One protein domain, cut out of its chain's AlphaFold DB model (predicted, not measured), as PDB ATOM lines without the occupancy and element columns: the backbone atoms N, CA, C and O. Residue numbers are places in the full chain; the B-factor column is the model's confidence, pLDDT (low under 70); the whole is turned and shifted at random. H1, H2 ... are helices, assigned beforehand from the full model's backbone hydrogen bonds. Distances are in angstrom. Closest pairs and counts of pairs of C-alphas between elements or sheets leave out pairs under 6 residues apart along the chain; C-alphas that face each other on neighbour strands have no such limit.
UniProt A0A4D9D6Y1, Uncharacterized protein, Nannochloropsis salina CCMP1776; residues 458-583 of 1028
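What this domain is: This is residues 458 to 583 of the 1028 residues of an uncharacterized protein of Nannochloropsis salina CCMP1776 (UniProt A0A4D9D6Y1). Four helices lie side by side in a rod-like up-and-down bundle, each running against the one before it in the chain. The hairpin of the two longest, H3 and H4, runs on past H1 and H2 at one end, where its turn, residues 550 to 555, sticks out. The printed part has 126 residues, with the named helices H1, H2, H3 and H4 in that order and no named strand: all helix. It is compact, with a radius of gyration of the C-alphas of 16.1 A, and spans 57 by 27 by 21 A.

How they stand to each other: H3, residues 516 to 550, touches H4, residues 556 to 582, with its residues 538 to 549 alone; this hairpin runs opposite ways at a shallow tilt of 9 degrees, and the closest C-alphas, of Cys 545 and Tyr 563, are 6.4 A apart. H3 touches H1, residues 458 to 473, the same way at a shallow tilt of 25 degrees; the closest C-alphas, of Ala 462 and Thr 526, are 4.4 A apart. H2, residues 494 to 510, touches H4, the same way at a shallow tilt of 7 degrees; the closest C-alphas, of Ala 496 and Ala 569, are 5.0 A apart. H1 and H4 are apart. In H1, H2 and H4 every O i to N i+4 pair is within hydrogen-bond range; in H3, 29 of 31 are.

Where its parts are: H3 is 49.2 A long, H4 38.6 A, H2 24.1 A and H1 21.9 A. H1 begins at C-alpha 458 (-27.893, 2.819, 20.777), and H4 ends at C-alpha 582 (-23.793, -13.381, 34.651).

The domain as a whole: The C-alphas farthest apart, of His 515 and Pro 554, are 57.0 A apart. The printed part has no cut. The link from H1 to H2, residues 474 to 493, is long; the other two are tight. Residues 552 to 554 have pLDDT under 70.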
ATOM      1  N   ALA A 458     -28.766   3.987  20.804       95.19
ATOM      2  CA  ALA A 458     -27.893   2.819  20.777       95.19
ATOM      3  C   ALA A 458     -26.797   2.915  19.697       95.19
ATOM      4  O   ALA A 458     -25.681   2.458  19.925       95.19
ATOM      5  N   GLU A 459     -27.067   3.542  18.550       95.44
ATOM      6  CA  GLU A 459     -26.054   3.829  17.524       95.44
ATOM      7  C   GLU A 459     -25.022   4.872  17.989       95.44
ATOM      8  O   GLU A 459     -23.831   4.708  17.717       95.44
ATOM      9  N   VAL A 460     -25.432   5.896  18.749       94.88
ATOM     10  CA  VAL A 460     -24.495   6.883  19.322       94.88
ATOM     11  C   VAL A 460     -23.649   6.279  20.445       94.88
ATOM     12  O   VAL A 460     -22.435   6.488  20.464       94.88
ATOM     13  N   GLU A 461     -24.251   5.499  21.347       94.81
ATOM     14  CA  GLU A 461     -23.513   4.746  22.372       94.81
ATOM     15  C   GLU A 461     -22.516   3.784  21.713       94.81
ATOM     16  O   GLU A 461     -21.340   3.794  22.070       94.81
ATOM     17  N   ALA A 462     -22.929   3.023  20.691       96.38
ATOM     18  CA  ALA A 462     -22.028   2.143  19.947       96.38
ATOM     19  C   ALA A 462     -20.855   2.922  19.329       96.38
ATOM     20  O   ALA A 462     -19.707   2.501  19.461       96.38
ATOM     21  N   ALA A 463     -21.101   4.083  18.714       96.25
ATOM     22  CA  ALA A 463     -20.041   4.922  18.157       96.25
ATOM     23  C   ALA A 463     -19.068   5.451  19.233       96.25
ATOM     24  O   ALA A 463     -17.853   5.468  19.010       96.25
ATOM     25  N   TRP A 464     -19.568   5.846  20.410       94.88
ATOM     26  CA  TRP A 464     -18.734   6.273  21.541       94.88
ATOM     27  C   TRP A 464     -17.890   5.121  22.108       94.88
ATOM     28  O   TRP A 464     -16.681   5.289  22.312       94.88
ATOM     29  N   VAL A 465     -18.497   3.950  22.310       96.38
ATOM     30  CA  VAL A 465     -17.839   2.730  22.800       96.38
ATOM     31  C   VAL A 465     -16.752   2.274  21.830       96.38
ATOM     32  O   VAL A 465     -15.602   2.114  22.232       96.38
ATOM     33  N   LEU A 466     -17.075   2.132  20.541       97.44
ATOM     34  CA  LEU A 466     -16.131   1.692  19.509       97.44
ATOM     35  C   LEU A 466     -14.980   2.688  19.325       97.44
ATOM     36  O   LEU A 466     -13.825   2.282  19.221       97.44
ATOM     37  N   GLY A 467     -15.263   3.994  19.371       97.56
ATOM     38  CA  GLY A 467     -14.225   5.027  19.364       97.56
ATOM     39  C   GLY A 467     -13.342   5.015  20.618       97.56
ATOM     40  O   GLY A 467     -12.189   5.437  20.558       97.56
ATOM     41  N   SER A 468     -13.853   4.533  21.754       96.94
ATOM     42  CA  SER A 468     -13.080   4.360  22.990       96.94
ATOM     43  C   SER A 468     -12.232   3.088  22.959       96.94
ATOM     44  O   SER A 468     -11.060   3.148  23.325       96.94
ATOM     45  N   LEU A 469     -12.777   1.985  22.435       97.81
ATOM     46  CA  LEU A 469     -12.045   0.742  22.199       97.81
ATOM     47  C   LEU A 469     -10.886   0.959  21.218       97.81
ATOM     48  O   LEU A 469      -9.760   0.590  21.530       97.81
ATOM     49  N   SER A 470     -11.138   1.615  20.079       97.88
ATOM     50  CA  SER A 470     -10.113   1.969  19.083       97.88
ATOM     51  C   SER A 470      -8.938   2.710  19.725       97.88
ATOM     52  O   SER A 470      -7.796   2.270  19.607       97.88
ATOM     53  N   ARG A 471      -9.205   3.751  20.531       97.69
ATOM     54  CA  ARG A 471      -8.157   4.464  21.287       97.69
ATOM     55  C   ARG A 471      -7.369   3.563  22.244       97.69
ATOM     56  O   ARG A 471      -6.187   3.822  22.445       97.69
ATOM     57  N   GLY A 472      -7.997   2.546  22.836       96.25
ATOM     58  CA  GLY A 472      -7.337   1.574  23.712       96.25
ATOM     59  C   GLY A 472      -6.479   0.555  22.954       96.25
ATOM     60  O   GLY A 472      -5.331   0.325  23.324       96.25
ATOM     61  N   CYS A 473      -7.008  -0.027  21.874       97.06
ATOM     62  CA  CYS A 473      -6.362  -1.084  21.085       97.06
ATOM     63  C   CYS A 473      -5.295  -0.573  20.098       97.06
ATOM     64  O   CYS A 473      -4.394  -1.329  19.730       97.06
ATOM     65  N   GLU A 474      -5.380   0.690  19.671       96.62
ATOM     66  CA  GLU A 474      -4.412   1.348  18.774       96.62
ATOM     67  C   GLU A 474      -3.328   2.135  19.535       96.62
ATOM     68  O   GLU A 474      -2.389   2.651  18.923       96.62
ATOM     69  N   ALA A 475      -3.421   2.226  20.866       96.25
ATOM     70  CA  ALA A 475      -2.419   2.898  21.683       96.25
ATOM     71  C   ALA A 475      -1.026   2.235  21.553       96.25
ATOM     72  O   ALA A 475      -0.921   1.006  21.485       96.25
ATOM     73  N   PRO A 476       0.077   3.007  21.596       95.31
ATOM     74  CA  PRO A 476       1.420   2.441  21.682       95.31
ATOM     75  C   PRO A 476       1.561   1.514  22.900       95.31
ATOM     76  O   PRO A 476       1.339   1.921  24.044       95.31
ATOM     77  N   GLY A 477       1.915   0.257  22.636       94.06
ATOM     78  CA  GLY A 477       1.990  -0.801  23.644       94.06
ATOM     79  C   GLY A 477       0.637  -1.293  24.169       94.06
ATOM     80  O   GLY A 477       0.565  -1.794  25.287       94.06
ATOM     81  N   ALA A 478      -0.448  -1.160  23.393       95.56
ATOM     82  CA  ALA A 478      -1.764  -1.704  23.744       95.56
ATOM     83  C   ALA A 478      -1.738  -3.221  24.031       95.56
ATOM     84  O   ALA A 478      -2.427  -3.699  24.929       95.56
ATOM     85  N   TRP A 479      -0.918  -3.961  23.280       95.56
ATOM     86  CA  TRP A 479      -0.786  -5.424  23.339       95.56
ATOM     87  C   TRP A 479       0.377  -5.908  24.210       95.56
ATOM     88  O   TRP A 479       0.576  -7.113  24.347       95.56
ATOM     89  N   ASP A 480       1.132  -4.979  24.793       93.81
ATOM     90  CA  ASP A 480       2.159  -5.291  25.779       93.81
ATOM     91  C   ASP A 480       1.517  -5.436  27.170       93.81
ATOM     92  O   ASP A 480       0.384  -4.998  27.409       93.81
ATOM     93  N   ALA A 481       2.252  -6.044  28.102       91.69
ATOM     94  CA  ALA A 481       1.852  -6.129  29.504       91.69
ATOM     95  C   ALA A 481       1.587  -4.730  30.096       91.69
ATOM     96  O   ALA A 481       2.307  -3.763  29.818       91.69
ATOM     97  N   ALA A 482       0.552  -4.606  30.928       89.12
ATOM     98  CA  ALA A 482       0.267  -3.364  31.632       89.12
ATOM     99  C   ALA A 482       1.435  -2.978  32.573       89.12
ATOM    100  O   ALA A 482       1.971  -3.833  33.286       89.12
ATOM    101  N   PRO A 483       1.850  -1.697  32.590       85.56
ATOM    102  CA  PRO A 483       3.025  -1.258  33.336       85.56
ATOM    103  C   PRO A 483       2.807  -1.443  34.840       85.56
ATOM    104  O   PRO A 483       1.755  -1.088  35.368       85.56
ATOM    105  N   GLY A 484       3.810  -1.989  35.527       87.00
ATOM    106  CA  GLY A 484       3.731  -2.304  36.957       87.00
ATOM    107  C   GLY A 484       3.021  -3.620  37.293       87.00
ATOM    108  O   GLY A 484       3.045  -4.018  38.452       87.00
ATOM    109  N   LEU A 485       2.444  -4.323  36.309       84.75
ATOM    110  CA  LEU A 485       1.878  -5.668  36.489       84.75
ATOM    111  C   LEU A 485       2.768  -6.778  35.906       84.75
ATOM    112  O   LEU A 485       2.404  -7.941  35.984       84.75
ATOM    113  N   GLU A 486       3.948  -6.452  35.363       82.00
ATOM    114  CA  GLU A 486       4.854  -7.407  34.694       82.00
ATOM    115  C   GLU A 486       5.338  -8.575  35.573       82.00
ATOM    116  O   GLU A 486       5.754  -9.604  35.040       82.00
ATOM    117  N   GLU A 487       5.288  -8.430  36.901       80.81
ATOM    118  CA  GLU A 487       5.622  -9.490  37.864       80.81
ATOM    119  C   GLU A 487       4.442 -10.426  38.177       80.81
ATOM    120  O   GLU A 487       4.647 -11.493  38.756       80.81
ATOM    121  N   GLN A 488       3.210 -10.055  37.805       82.62
ATOM    122  CA  GLN A 488       2.043 -10.919  37.971       82.62
ATOM    123  C   GLN A 488       2.085 -12.078  36.974       82.62
ATOM    124  O   GLN A 488       2.521 -11.933  35.833       82.62
ATOM    125  N   ALA A 489       1.580 -13.236  37.396       77.62
ATOM    126  CA  ALA A 489       1.309 -14.335  36.483       77.62
ATOM    127  C   ALA A 489       0.191 -13.926  35.511       77.62
ATOM    128  O   ALA A 489      -0.882 -13.534  35.963       77.62
ATOM    129  N   ALA A 490       0.443 -14.039  34.205       84.44
ATOM    130  CA  ALA A 490      -0.473 -13.621  33.141       84.44
ATOM    131  C   ALA A 490      -0.832 -12.119  33.201       84.44
ATOM    132  O   ALA A 490      -1.994 -11.762  33.404       84.44
ATOM    133  N   PRO A 491       0.151 -11.212  33.026       89.31
ATOM    134  CA  PRO A 491      -0.091  -9.784  33.147       89.31
ATOM    135  C   PRO A 491      -1.109  -9.327  32.090       89.31
ATOM    136  O   PRO A 491      -0.922  -9.599  30.897       89.31
ATOM    137  N   PRO A 492      -2.173  -8.606  32.483       92.88
ATOM    138  CA  PRO A 492      -3.194  -8.163  31.549       92.88
ATOM    139  C   PRO A 492      -2.603  -7.156  30.555       92.88
ATOM    140  O   PRO A 492      -1.779  -6.311  30.917       92.88
ATOM    141  N   THR A 493      -3.032  -7.216  29.294       95.62
ATOM    142  CA  THR A 493      -2.652  -6.202  28.299       95.62
ATOM    143  C   THR A 493      -3.486  -4.938  28.483       95.62
ATOM    144  O   THR A 493      -4.625  -4.985  28.957       95.62
ATOM    145  N   ARG A 494      -2.958  -3.782  28.065       95.62
ATOM    146  CA  ARG A 494      -3.708  -2.512  28.137       95.62
ATOM    147  C   ARG A 494      -4.981  -2.551  27.284       95.62
ATOM    148  O   ARG A 494      -5.993  -1.979  27.678       95.62
ATOM    149  N   ALA A 495      -4.943  -3.245  26.144       96.69
ATOM    150  CA  ALA A 495      -6.097  -3.486  25.282       96.69
ATOM    151  C   ALA A 495      -7.191  -4.283  26.011       96.69
ATOM    152  O   ALA A 495      -8.352  -3.880  25.977       96.69
ATOM    153  N   ALA A 496      -6.819  -5.358  26.715       96.75
ATOM    154  CA  ALA A 496      -7.758  -6.158  27.497       96.75
ATOM    155  C   ALA A 496      -8.342  -5.373  28.679       96.75
ATOM    156  O   ALA A 496      -9.549  -5.411  28.889       96.75
ATOM    157  N   GLN A 497      -7.525  -4.592  29.397       96.31
ATOM    158  CA  GLN A 497      -8.004  -3.708  30.469       96.31
ATOM    159  C   GLN A 497      -8.976  -2.639  29.951       96.31
ATOM    160  O   GLN A 497     -10.018  -2.408  30.561       96.31
ATOM    161  N   ALA A 498      -8.666  -2.002  28.816       96.44
ATOM    162  CA  ALA A 498      -9.545  -1.014  28.195       96.44
ATOM    163  C   ALA A 498     -10.872  -1.640  27.739       96.44
ATOM    164  O   ALA A 498     -11.932  -1.055  27.947       96.44
ATOM    165  N   PHE A 499     -10.825  -2.842  27.158       98.06
ATOM    166  CA  PHE A 499     -12.013  -3.595  26.772       98.06
ATOM    167  C   PHE A 499     -12.864  -4.000  27.988       98.06
ATOM    168  O   PHE A 499     -14.046  -3.666  28.030       98.06
ATOM    169  N   ALA A 500     -12.272  -4.643  28.998       97.00
ATOM    170  CA  ALA A 500     -12.972  -5.081  30.207       97.00
ATOM    171  C   ALA A 500     -13.586  -3.897  30.975       97.00
ATOM    172  O   ALA A 500     -14.748  -3.952  31.373       97.00
ATOM    173  N   GLY A 501     -12.853  -2.783  31.093       97.00
ATOM    174  CA  GLY A 501     -13.364  -1.547  31.685       97.00
ATOM    175  C   GLY A 501     -14.545  -0.949  30.912       97.00
ATOM    176  O   GLY A 501     -15.488  -0.459  31.531       97.00
ATOM    177  N   LEU A 502     -14.553  -1.025  29.574       97.44
ATOM    178  CA  LEU A 502     -15.708  -0.616  28.761       97.44
ATOM    179  C   LEU A 502     -16.906  -1.559  28.939       97.44
ATOM    180  O   LEU A 502     -18.035  -1.077  29.003       97.44
ATOM    181  N   VAL A 503     -16.679  -2.871  29.052       97.00
ATOM    182  CA  VAL A 503     -17.742  -3.853  29.326       97.00
ATOM    183  C   VAL A 503     -18.391  -3.585  30.691       97.00
ATOM    184  O   VAL A 503     -19.606  -3.407  30.740       97.00
ATOM    185  N   SER A 504     -17.596  -3.442  31.759       95.69
ATOM    186  CA  SER A 504     -18.074  -3.080  33.108       95.69
ATOM    187  C   SER A 504     -18.781  -1.716  33.130       95.69
ATOM    188  O   SER A 504     -19.878  -1.596  33.673       95.69
ATOM    189  N   THR A 505     -18.232  -0.698  32.455       95.12
ATOM    190  CA  THR A 505     -18.885   0.621  32.355       95.12
ATOM    191  C   THR A 505     -20.268   0.513  31.705       95.12
ATOM    192  O   THR A 505     -21.202   1.192  32.130       95.12
ATOM    193  N   LEU A 506     -20.427  -0.332  30.678       94.62
ATOM    194  CA  LEU A 506     -21.709  -0.530  30.000       94.62
ATOM    195  C   LEU A 506     -22.711  -1.322  30.841       94.62
ATOM    196  O   LEU A 506     -23.879  -0.933  30.876       94.62
ATOM    197  N   THR A 507     -22.296  -2.392  31.525       93.44
ATOM    198  CA  THR A 507     -23.205  -3.142  32.408       93.44
ATOM    199  C   THR A 507     -23.679  -2.262  33.562       93.44
ATOM    200  O   THR A 507     -24.886  -2.126  33.759       93.44
ATOM    201  N   GLU A 508     -22.777  -1.552  34.241       91.56
ATOM    202  CA  GLU A 508     -23.139  -0.604  35.301       91.56
ATOM    203  C   GLU A 508     -24.065   0.517  34.806       91.56
ATOM    204  O   GLU A 508     -25.070   0.825  35.459       91.56
ATOM    205  N   ARG A 509     -23.762   1.113  33.643       91.50
ATOM    206  CA  ARG A 509     -24.577   2.175  33.024       91.50
ATOM    207  C   ARG A 509     -25.971   1.670  32.644       91.50
ATOM    208  O   ARG A 509     -26.933   2.423  32.772       91.50
ATOM    209  N   TYR A 510     -26.110   0.423  32.193       93.75
ATOM    210  CA  TYR A 510     -27.396  -0.153  31.782       93.75
ATOM    211  C   TYR A 510     -28.214  -0.770  32.928       93.75
ATOM    212  O   TYR A 510     -29.404  -1.023  32.739       93.75
ATOM    213  N   GLY A 511     -27.647  -0.943  34.126       90.25
ATOM    214  CA  GLY A 511     -28.340  -1.488  35.304       90.25
ATOM    215  C   GLY A 511     -29.720  -0.898  35.655       90.25
ATOM    216  O   GLY A 511     -30.615  -1.669  36.029       90.25
ATOM    217  N   PRO A 512     -29.955   0.422  35.499       90.62
ATOM    218  CA  PRO A 512     -31.255   1.049  35.761       90.62
ATOM    219  C   PRO A 512     -32.343   0.728  34.723       90.62
ATOM    220  O   PRO A 512     -33.526   0.965  34.993       90.62
ATOM    221  N   LEU A 513     -31.986   0.197  33.543       91.00
ATOM    222  CA  LEU A 513     -32.937  -0.099  32.468       91.00
ATOM    223  C   LEU A 513     -33.821  -1.292  32.826       91.00
ATOM    224  O   LEU A 513     -33.388  -2.443  32.850       91.00
ATOM    225  N   ARG A 514     -35.110  -1.018  33.033       86.00
ATOM    226  CA  ARG A 514     -36.129  -2.058  33.267       86.00
ATOM    227  C   ARG A 514     -36.920  -2.417  32.007       86.00
ATOM    228  O   ARG A 514     -37.532  -3.482  31.954       86.00
ATOM    229  N   HIS A 515     -36.894  -1.568  30.976       88.56
ATOM    230  CA  HIS A 515     -37.577  -1.834  29.711       88.56
ATOM    231  C   HIS A 515     -36.800  -2.872  28.888       88.56
ATOM    232  O   HIS A 515     -35.809  -2.547  28.232       88.56
ATOM    233  N   ARG A 516     -37.260  -4.128  28.917       88.38
ATOM    234  CA  ARG A 516     -36.571  -5.296  28.331       88.38
ATOM    235  C   ARG A 516     -36.153  -5.100  26.878       88.38
ATOM    236  O   ARG A 516     -34.998  -5.330  26.548       88.38
ATOM    237  N   GLU A 517     -37.054  -4.615  26.024       89.56
ATOM    238  CA  GLU A 517     -36.735  -4.363  24.611       89.56
ATOM    239  C   GLU A 517     -35.659  -3.280  24.439       89.56
ATOM    240  O   GLU A 517     -34.860  -3.353  23.511       89.56
ATOM    241  N   ALA A 518     -35.601  -2.295  25.344       91.12
ATOM    242  CA  ALA A 518     -34.623  -1.214  25.270       91.12
ATOM    243  C   ALA A 518     -33.236  -1.702  25.677       91.12
ATOM    244  O   ALA A 518     -32.268  -1.493  24.949       91.12
ATOM    245  N   LEU A 519     -33.173  -2.430  26.792       93.06
ATOM    246  CA  LEU A 519     -31.968  -3.108  27.245       93.06
ATOM    247  C   LEU A 519     -31.460  -4.103  26.189       93.06
ATOM    248  O   LEU A 519     -30.274  -4.103  25.878       93.06
ATOM    249  N   ARG A 520     -32.354  -4.882  25.568       93.12
ATOM    250  CA  ARG A 520     -32.014  -5.798  24.471       93.12
ATOM    251  C   ARG A 520     -31.425  -5.063  23.266       93.12
ATOM    252  O   ARG A 520     -30.366  -5.462  22.797       93.12
ATOM    253  N   VAL A 521     -32.072  -4.001  22.776       93.94
ATOM    254  CA  VAL A 521     -31.563  -3.213  21.635       93.94
ATOM    255  C   VAL A 521     -30.197  -2.604  21.952       93.94
ATOM    256  O   VAL A 521     -29.313  -2.641  21.099       93.94
ATOM    257  N   LEU A 522     -29.992  -2.094  23.170       92.75
ATOM    258  CA  LEU A 522     -28.699  -1.562  23.601       92.75
ATOM    259  C   LEU A 522     -27.630  -2.660  23.655       92.75
ATOM    260  O   LEU A 522     -26.616  -2.526  22.984       92.75
ATOM    261  N   VAL A 523     -27.870  -3.784  24.335       93.69
ATOM    262  CA  VAL A 523     -26.920  -4.914  24.393       93.69
ATOM    263  C   VAL A 523     -26.601  -5.468  22.993       93.69
ATOM    264  O   VAL A 523     -25.437  -5.721  22.677       93.69
ATOM    265  N   GLU A 524     -27.601  -5.605  22.116       93.31
ATOM    266  CA  GLU A 524     -27.408  -6.081  20.739       93.31
ATOM    267  C   GLU A 524     -26.639  -5.089  19.846       93.31
ATOM    268  O   GLU A 524     -25.912  -5.526  18.952       93.31
ATOM    269  N   ARG A 525     -26.782  -3.772  20.057       95.38
ATOM    270  CA  ARG A 525     -26.127  -2.736  19.233       95.38
ATOM    271  C   ARG A 525     -24.794  -2.240  19.786       95.38
ATOM    272  O   ARG A 525     -23.942  -1.881  18.980       95.38
ATOM    273  N   THR A 526     -24.597  -2.215  21.102       95.31
ATOM    274  CA  THR A 526     -23.392  -1.663  21.745       95.31
ATOM    275  C   THR A 526     -22.471  -2.772  22.234       95.31
ATOM    276  O   THR A 526     -21.354  -2.881  21.735       95.31
ATOM    277  N   LEU A 527     -22.938  -3.654  23.125       95.12
ATOM    278  CA  LEU A 527     -22.091  -4.682  23.737       95.12
ATOM    279  C   LEU A 527     -21.654  -5.742  22.714       95.12
ATOM    280  O   LEU A 527     -20.461  -6.004  22.585       95.12
ATOM    281  N   LYS A 528     -22.563  -6.277  21.885       95.69
ATOM    282  CA  LYS A 528     -22.160  -7.196  20.797       95.69
ATOM    283  C   LYS A 528     -21.229  -6.540  19.775       95.69
ATOM    284  O   LYS A 528     -20.324  -7.200  19.268       95.69
ATOM    285  N   ALA A 529     -21.433  -5.260  19.458       96.50
ATOM    286  CA  ALA A 529     -20.552  -4.532  18.544       96.50
ATOM    287  C   ALA A 529     -19.154  -4.329  19.150       96.50
ATOM    288  O   ALA A 529     -18.162  -4.544  18.457       96.50
ATOM    289  N   LEU A 530     -19.079  -4.004  20.446       97.69
ATOM    290  CA  LEU A 530     -17.843  -3.913  21.223       97.69
ATOM    291  C   LEU A 530     -17.063  -5.238  21.198       97.69
ATOM    292  O   LEU A 530     -15.883  -5.227  20.854       97.69
ATOM    293  N   VAL A 531     -17.711  -6.379  21.478       97.69
ATOM    294  CA  VAL A 531     -17.038  -7.694  21.436       97.69
ATOM    295  C   VAL A 531     -16.539  -8.035  20.028       97.69
ATOM    296  O   VAL A 531     -15.412  -8.499  19.870       97.69
ATOM    297  N   ARG A 532     -17.341  -7.778  18.986       97.44
ATOM    298  CA  ARG A 532     -16.946  -8.042  17.588       97.44
ATOM    299  C   ARG A 532     -15.763  -7.180  17.146       97.44
ATOM    300  O   ARG A 532     -14.821  -7.709  16.571       97.44
ATOM    301  N   ALA A 533     -15.766  -5.892  17.480       97.75
ATOM    302  CA  ALA A 533     -14.632  -5.020  17.194       97.75
ATOM    303  C   ALA A 533     -13.374  -5.449  17.968       97.75
ATOM    304  O   ALA A 533     -12.282  -5.453  17.406       97.75
ATOM    305  N   TYR A 534     -13.509  -5.872  19.230       98.38
ATOM    306  CA  TYR A 534     -12.380  -6.402  19.999       98.38
ATOM    307  C   TYR A 534     -11.814  -7.693  19.391       98.38
ATOM    308  O   TYR A 534     -10.596  -7.837  19.297       98.38
ATOM    309  N   LEU A 535     -12.673  -8.583  18.883       97.88
ATOM    310  CA  LEU A 535     -12.261  -9.743  18.089       97.88
ATOM    311  C   LEU A 535     -11.491  -9.336  16.824       97.88
ATOM    312  O   LEU A 535     -10.439  -9.909  16.558       97.88
ATOM    313  N   ASP A 536     -11.944  -8.331  16.070       97.88
ATOM    314  CA  ASP A 536     -11.218  -7.838  14.887       97.88
ATOM    315  C   ASP A 536      -9.815  -7.307  15.252       97.88
ATOM    316  O   ASP A 536      -8.828  -7.604  14.569       97.88
ATOM    317  N   TYR A 537      -9.700  -6.587  16.374       98.06
ATOM    318  CA  TYR A 537      -8.421  -6.134  16.931       98.06
ATOM    319  C   TYR A 537      -7.523  -7.305  17.381       98.06
ATOM    320  O   TYR A 537      -6.329  -7.316  17.067       98.06
ATOM    321  N   LEU A 538      -8.087  -8.327  18.032       97.44
ATOM    322  CA  LEU A 538      -7.393  -9.568  18.395       97.44
ATOM    323  C   LEU A 538      -6.884 -10.322  17.150       97.44
ATOM    324  O   LEU A 538      -5.719 -10.724  17.105       97.44
ATOM    325  N   TYR A 539      -7.695 -10.451  16.093       97.31
ATOM    326  CA  TYR A 539      -7.276 -11.038  14.813       97.31
ATOM    327  C   TYR A 539      -6.156 -10.233  14.136       97.31
ATOM    328  O   TYR A 539      -5.242 -10.825  13.551       97.31
ATOM    329  N   ALA A 540      -6.179  -8.900  14.230       96.25
ATOM    330  CA  ALA A 540      -5.097  -8.052  13.734       96.25
ATOM    331  C   ALA A 540      -3.786  -8.275  14.517       96.25
ATOM    332  O   ALA A 540      -2.729  -8.448  13.898       96.25
ATOM    333  N   ALA A 541      -3.850  -8.360  15.850       95.12
ATOM    334  CA  ALA A 541      -2.701  -8.657  16.709       95.12
ATOM    335  C   ALA A 541      -2.128 -10.067  16.451       95.12
ATOM    336  O   ALA A 541      -0.921 -10.229  16.246       95.12
ATOM    337  N   ALA A 542      -2.991 -11.084  16.344       94.56
ATOM    338  CA  ALA A 542      -2.619 -12.446  15.957       94.56
ATOM    339  C   ALA A 542      -1.911 -12.496  14.594       94.56
ATOM    340  O   ALA A 542      -0.874 -13.145  14.434       94.56
ATOM    341  N   LYS A 543      -2.436 -11.767  13.601       94.62
ATOM    342  CA  LYS A 543      -1.820 -11.653  12.274       94.62
ATOM    343  C   LYS A 543      -0.440 -10.995  12.343       94.62
ATOM    344  O   LYS A 543       0.469 -11.463  11.661       94.62
ATOM    345  N   ALA A 544      -0.257  -9.965  13.172       91.25
ATOM    346  CA  ALA A 544       1.053  -9.355  13.393       91.25
ATOM    347  C   ALA A 544       2.053 -10.363  13.992       91.25
ATOM    348  O   ALA A 544       3.159 -10.492  13.471       91.25
ATOM    349  N   CYS A 545       1.641 -11.162  14.985       88.81
ATOM    350  CA  CYS A 545       2.470 -12.226  15.569       88.81
ATOM    351  C   CYS A 545       2.870 -13.295  14.530       88.81
ATOM    352  O   CYS A 545       4.047 -13.651  14.418       88.81
ATOM    353  N   ARG A 546       1.919 -13.746  13.696       88.75
ATOM    354  CA  ARG A 546       2.167 -14.690  12.585       88.75
ATOM    355  C   ARG A 546       3.155 -14.139  11.551       88.75
ATOM    356  O   ARG A 546       4.019 -14.875  11.079       88.75
ATOM    357  N   LEU A 547       3.061 -12.851  11.215       86.56
ATOM    358  CA  LEU A 547       3.999 -12.191  10.301       86.56
ATOM    359  C   LEU A 547       5.398 -12.043  10.922       86.56
ATOM    360  O   LEU A 547       6.384 -12.316  10.241       86.56
ATOM    361  N   SER A 548       5.499 -11.702  12.212       83.69
ATOM    362  CA  SER A 548       6.781 -11.676  12.935       83.69
ATOM    363  C   SER A 548       7.457 -13.052  12.960       83.69
ATOM    364  O   SER A 548       8.663 -13.141  12.743       83.69
ATOM    365  N   ARG A 549       6.688 -14.137  13.131       78.81
ATOM    366  CA  ARG A 549       7.194 -15.518  13.040       78.81
ATOM    367  C   ARG A 549       7.769 -15.845  11.655       78.81
ATOM    368  O   ARG A 549       8.800 -16.506  11.571       78.81
ATOM    369  N   ALA A 550       7.127 -15.386  10.579       76.25
ATOM    370  CA  ALA A 550       7.580 -15.635   9.209       76.25
ATOM    371  C   ALA A 550       8.859 -14.859   8.824       76.25
ATOM    372  O   ALA A 550       9.564 -15.273   7.906       76.25
ATOM    373  N   ALA A 551       9.176 -13.762   9.523       74.06
ATOM    374  CA  ALA A 551      10.281 -12.854   9.195       74.06
ATOM    375  C   ALA A 551      11.691 -13.312   9.649       74.06
ATOM    376  O   ALA A 551      12.664 -12.646   9.316       74.06
ATOM    377  N   PHE A 552      11.806 -14.460  10.335       46.28
ATOM    378  CA  PHE A 552      13.055 -15.200  10.617       46.28
ATOM    379  C   PHE A 552      14.138 -14.529  11.515       46.28
ATOM    380  O   PHE A 552      15.083 -13.938  11.010       46.28
ATOM    381  N   ARG A 553      14.083 -14.832  12.834       64.19
ATOM    382  CA  ARG A 553      15.154 -14.759  13.883       64.19
ATOM    383  C   ARG A 553      15.783 -13.363  14.180       64.19
ATOM    384  O   ARG A 553      15.991 -12.587  13.258       64.19
ATOM    385  N   PRO A 554      16.132 -13.036  15.451       56.53
ATOM    386  CA  PRO A 554      16.514 -13.960  16.535       56.53
ATOM    387  C   PRO A 554      15.452 -14.218  17.618       56.53
ATOM    388  O   PRO A 554      15.407 -15.329  18.149       56.53
ATOM    389  N   ASP A 555      14.590 -13.245  17.915       84.69
ATOM    390  CA  ASP A 555      13.908 -13.151  19.217       84.69
ATOM    391  C   ASP A 555      12.604 -13.963  19.275       84.69
ATOM    392  O   ASP A 555      11.491 -13.441  19.347       84.69
ATOM    393  N   PHE A 556      12.735 -15.294  19.227       86.62
ATOM    394  CA  PHE A 556      11.592 -16.201  19.379       86.62
ATOM    395  C   PHE A 556      10.858 -15.986  20.709       86.62
ATOM    396  O   PHE A 556       9.638 -16.115  20.746       86.62
ATOM    397  N   GLU A 557      11.583 -15.662  21.781       88.75
ATOM    398  CA  GLU A 557      11.009 -15.428  23.109       88.75
ATOM    399  C   GLU A 557      10.050 -14.232  23.105       88.75
ATOM    400  O   GLU A 557       8.940 -14.362  23.609       88.75
ATOM    401  N   ASP A 558      10.398 -13.128  22.437       89.31
ATOM    402  CA  ASP A 558       9.506 -11.972  22.277       89.31
ATOM    403  C   ASP A 558       8.297 -12.287  21.389       89.31
ATOM    404  O   ASP A 558       7.176 -11.862  21.677       89.31
ATOM    405  N   VAL A 559       8.492 -13.064  20.316       89.94
ATOM    406  CA  VAL A 559       7.379 -13.522  19.471       89.94
ATOM    407  C   VAL A 559       6.427 -14.404  20.283       89.94
ATOM    408  O   VAL A 559       5.220 -14.164  20.258       89.94
ATOM    409  N   LEU A 560       6.942 -15.376  21.044       91.38
ATOM    410  CA  LEU A 560       6.138 -16.231  21.918       91.38
ATOM    411  C   LEU A 560       5.451 -15.423  23.025       91.38
ATOM    412  O   LEU A 560       4.260 -15.613  23.245       91.38
ATOM    413  N   ARG A 561       6.156 -14.484  23.670       92.12
ATOM    414  CA  ARG A 561       5.590 -13.584  24.684       92.12
ATOM    415  C   ARG A 561       4.394 -12.823  24.117       92.12
ATOM    416  O   ARG A 561       3.353 -12.788  24.762       92.12
ATOM    417  N   ARG A 562       4.487 -12.293  22.891       91.25
ATOM    418  CA  ARG A 562       3.354 -11.640  22.206       91.25
ATOM    419  C   ARG A 562       2.208 -12.602  21.887       91.25
ATOM    420  O   ARG A 562       1.060 -12.234  22.107       91.25
ATOM    421  N   TYR A 563       2.489 -13.827  21.432       91.88
ATOM    422  CA  TYR A 563       1.452 -14.859  21.272       91.88
ATOM    423  C   TYR A 563       0.710 -15.110  22.592       91.88
ATOM    424  O   TYR A 563      -0.517 -15.063  22.623       91.88
ATOM    425  N   CYS A 564       1.448 -15.313  23.684       94.06
ATOM    426  CA  CYS A 564       0.888 -15.540  25.010       94.06
ATOM    427  C   CYS A 564       0.093 -14.332  25.532       94.06
ATOM    428  O   CYS A 564      -1.013 -14.517  26.022       94.06
ATOM    429  N   LEU A 565       0.588 -13.102  25.363       94.19
ATOM    430  CA  LEU A 565      -0.140 -11.886  25.745       94.19
ATOM    431  C   LEU A 565      -1.446 -11.708  24.950       94.19
ATOM    432  O   LEU A 565      -2.430 -11.235  25.511       94.19
ATOM    433  N   VAL A 566      -1.498 -12.118  23.676       95.75
ATOM    434  CA  VAL A 566      -2.746 -12.112  22.886       95.75
ATOM    435  C   VAL A 566      -3.713 -13.215  23.336       95.75
ATOM    436  O   VAL A 566      -4.917 -12.967  23.364       95.75
ATOM    437  N   VAL A 567      -3.222 -14.395  23.744       95.94
ATOM    438  CA  VAL A 567      -4.054 -15.435  24.388       95.94
ATOM    439  C   VAL A 567      -4.664 -14.899  25.686       95.94
ATOM    440  O   VAL A 567      -5.881 -14.932  25.840       95.94
ATOM    441  N   THR A 568      -3.856 -14.313  26.570       95.06
ATOM    442  CA  THR A 568      -4.314 -13.712  27.835       95.06
ATOM    443  C   THR A 568      -5.284 -12.556  27.601       95.06
ATOM    444  O   THR A 568      -6.289 -12.434  28.295       95.06
ATOM    445  N   ALA A 569      -5.056 -11.734  26.572       96.50
ATOM    446  CA  ALA A 569      -5.986 -10.677  26.186       96.50
ATOM    447  C   ALA A 569      -7.341 -11.222  25.696       96.50
ATOM    448  O   ALA A 569      -8.380 -10.612  25.963       96.50
ATOM    449  N   ALA A 570      -7.349 -12.361  24.997       97.19
ATOM    450  CA  ALA A 570      -8.576 -13.049  24.608       97.19
ATOM    451  C   ALA A 570      -9.283 -13.678  25.817       97.19
ATOM    452  O   ALA A 570     -10.494 -13.517  25.944       97.19
ATOM    453  N   HIS A 571      -8.535 -14.313  26.726       95.75
ATOM    454  CA  HIS A 571      -9.067 -14.914  27.949       95.75
ATOM    455  C   HIS A 571      -9.733 -13.877  28.858       95.75
ATOM    456  O   HIS A 571     -10.898 -14.032  29.199       95.75
ATOM    457  N   LEU A 572      -9.039 -12.781  29.179       95.50
ATOM    458  CA  LEU A 572      -9.581 -11.682  29.991       95.50
ATOM    459  C   LEU A 572     -10.771 -10.993  29.306       95.50
ATOM    460  O   LEU A 572     -11.703 -10.539  29.964       95.50
ATOM    461  N   GLY A 573     -10.761 -10.925  27.970       96.31
ATOM    462  CA  GLY A 573     -11.912 -10.454  27.205       96.31
ATOM    463  C   GLY A 573     -13.107 -11.407  27.282       96.31
ATOM    464  O   GLY A 573     -14.244 -10.953  27.349       96.31
ATOM    465  N   ARG A 574     -12.867 -12.721  27.297       96.50
ATOM    466  CA  ARG A 574     -13.900 -13.744  27.506       96.50
ATOM    467  C   ARG A 574     -14.459 -13.665  28.924       96.50
ATOM    468  O   ARG A 574     -15.669 -13.563  29.058       96.50
ATOM    469  N   GLU A 575     -13.599 -13.626  29.938       95.62
ATOM    470  CA  GLU A 575     -13.959 -13.498  31.356       95.62
ATOM    471  C   GLU A 575     -14.823 -12.252  31.607       95.62
ATOM    472  O   GLU A 575     -15.950 -12.384  32.068       95.62
ATOM    473  N   ALA A 576     -14.398 -11.067  31.150       96.38
ATOM    474  CA  ALA A 576     -15.187  -9.840  31.300       96.38
ATOM    475  C   ALA A 576     -16.574  -9.900  30.621       96.38
ATOM    476  O   ALA A 576     -17.518  -9.250  31.071       96.38
ATOM    477  N   VAL A 577     -16.720 -10.664  29.529       95.75
ATOM    478  CA  VAL A 577     -18.012 -10.871  28.847       95.75
ATOM    479  C   VAL A 577     -18.840 -11.970  29.528       95.75
ATOM    480  O   VAL A 577     -20.065 -11.885  29.508       95.75
ATOM    481  N   GLU A 578     -18.210 -12.968  30.154       94.19
ATOM    482  CA  GLU A 578     -18.875 -13.979  30.991       94.19
ATOM    483  C   GLU A 578     -19.409 -13.347  32.284       94.19
ATOM    484  O   GLU A 578     -20.580 -13.542  32.604       94.19
ATOM    485  N   ASP A 579     -18.625 -12.508  32.959       93.88
ATOM    486  CA  ASP A 579     -19.068 -11.706  34.106       93.88
ATOM    487  C   ASP A 579     -20.257 -10.816  33.724       93.88
ATOM    488  O   ASP A 579     -21.308 -10.859  34.364       93.88
ATOM    489  N   ALA A 580     -20.150 -10.084  32.610       91.81
ATOM    490  CA  ALA A 580     -21.246  -9.269  32.093       91.81
ATOM    491  C   ALA A 580     -22.500 -10.080  31.727       91.81
ATOM    492  O   ALA A 580     -23.610  -9.568  31.862       91.81
ATOM    493  N   ALA A 581     -22.350 -11.324  31.262       88.81
ATOM    494  CA  ALA A 581     -23.467 -12.226  30.986       88.81
ATOM    495  C   ALA A 581     -24.123 -12.765  32.270       88.81
ATOM    496  O   ALA A 581     -25.337 -12.970  32.301       88.81
ATOM    497  N   ASN A 582     -23.335 -12.948  33.331       87.25
ATOM    498  CA  ASN A 582     -23.793 -13.381  34.651       87.25
ATOM    499  C   ASN A 582     -24.389 -12.239  35.497       87.25
ATOM    500  O   ASN A 582     -25.069 -12.511  36.487       87.25
ATOM    501  N   GLU A 583     -24.179 -10.976  35.117       90.44
ATOM    502  CA  GLU A 583     -24.832  -9.830  35.752       90.44
ATOM    503  C   GLU A 583     -26.363  -9.939  35.697       90.44
ATOM    504  O   GLU A 583     -26.961 -10.303  34.677       90.44
TER     505      GLU A 583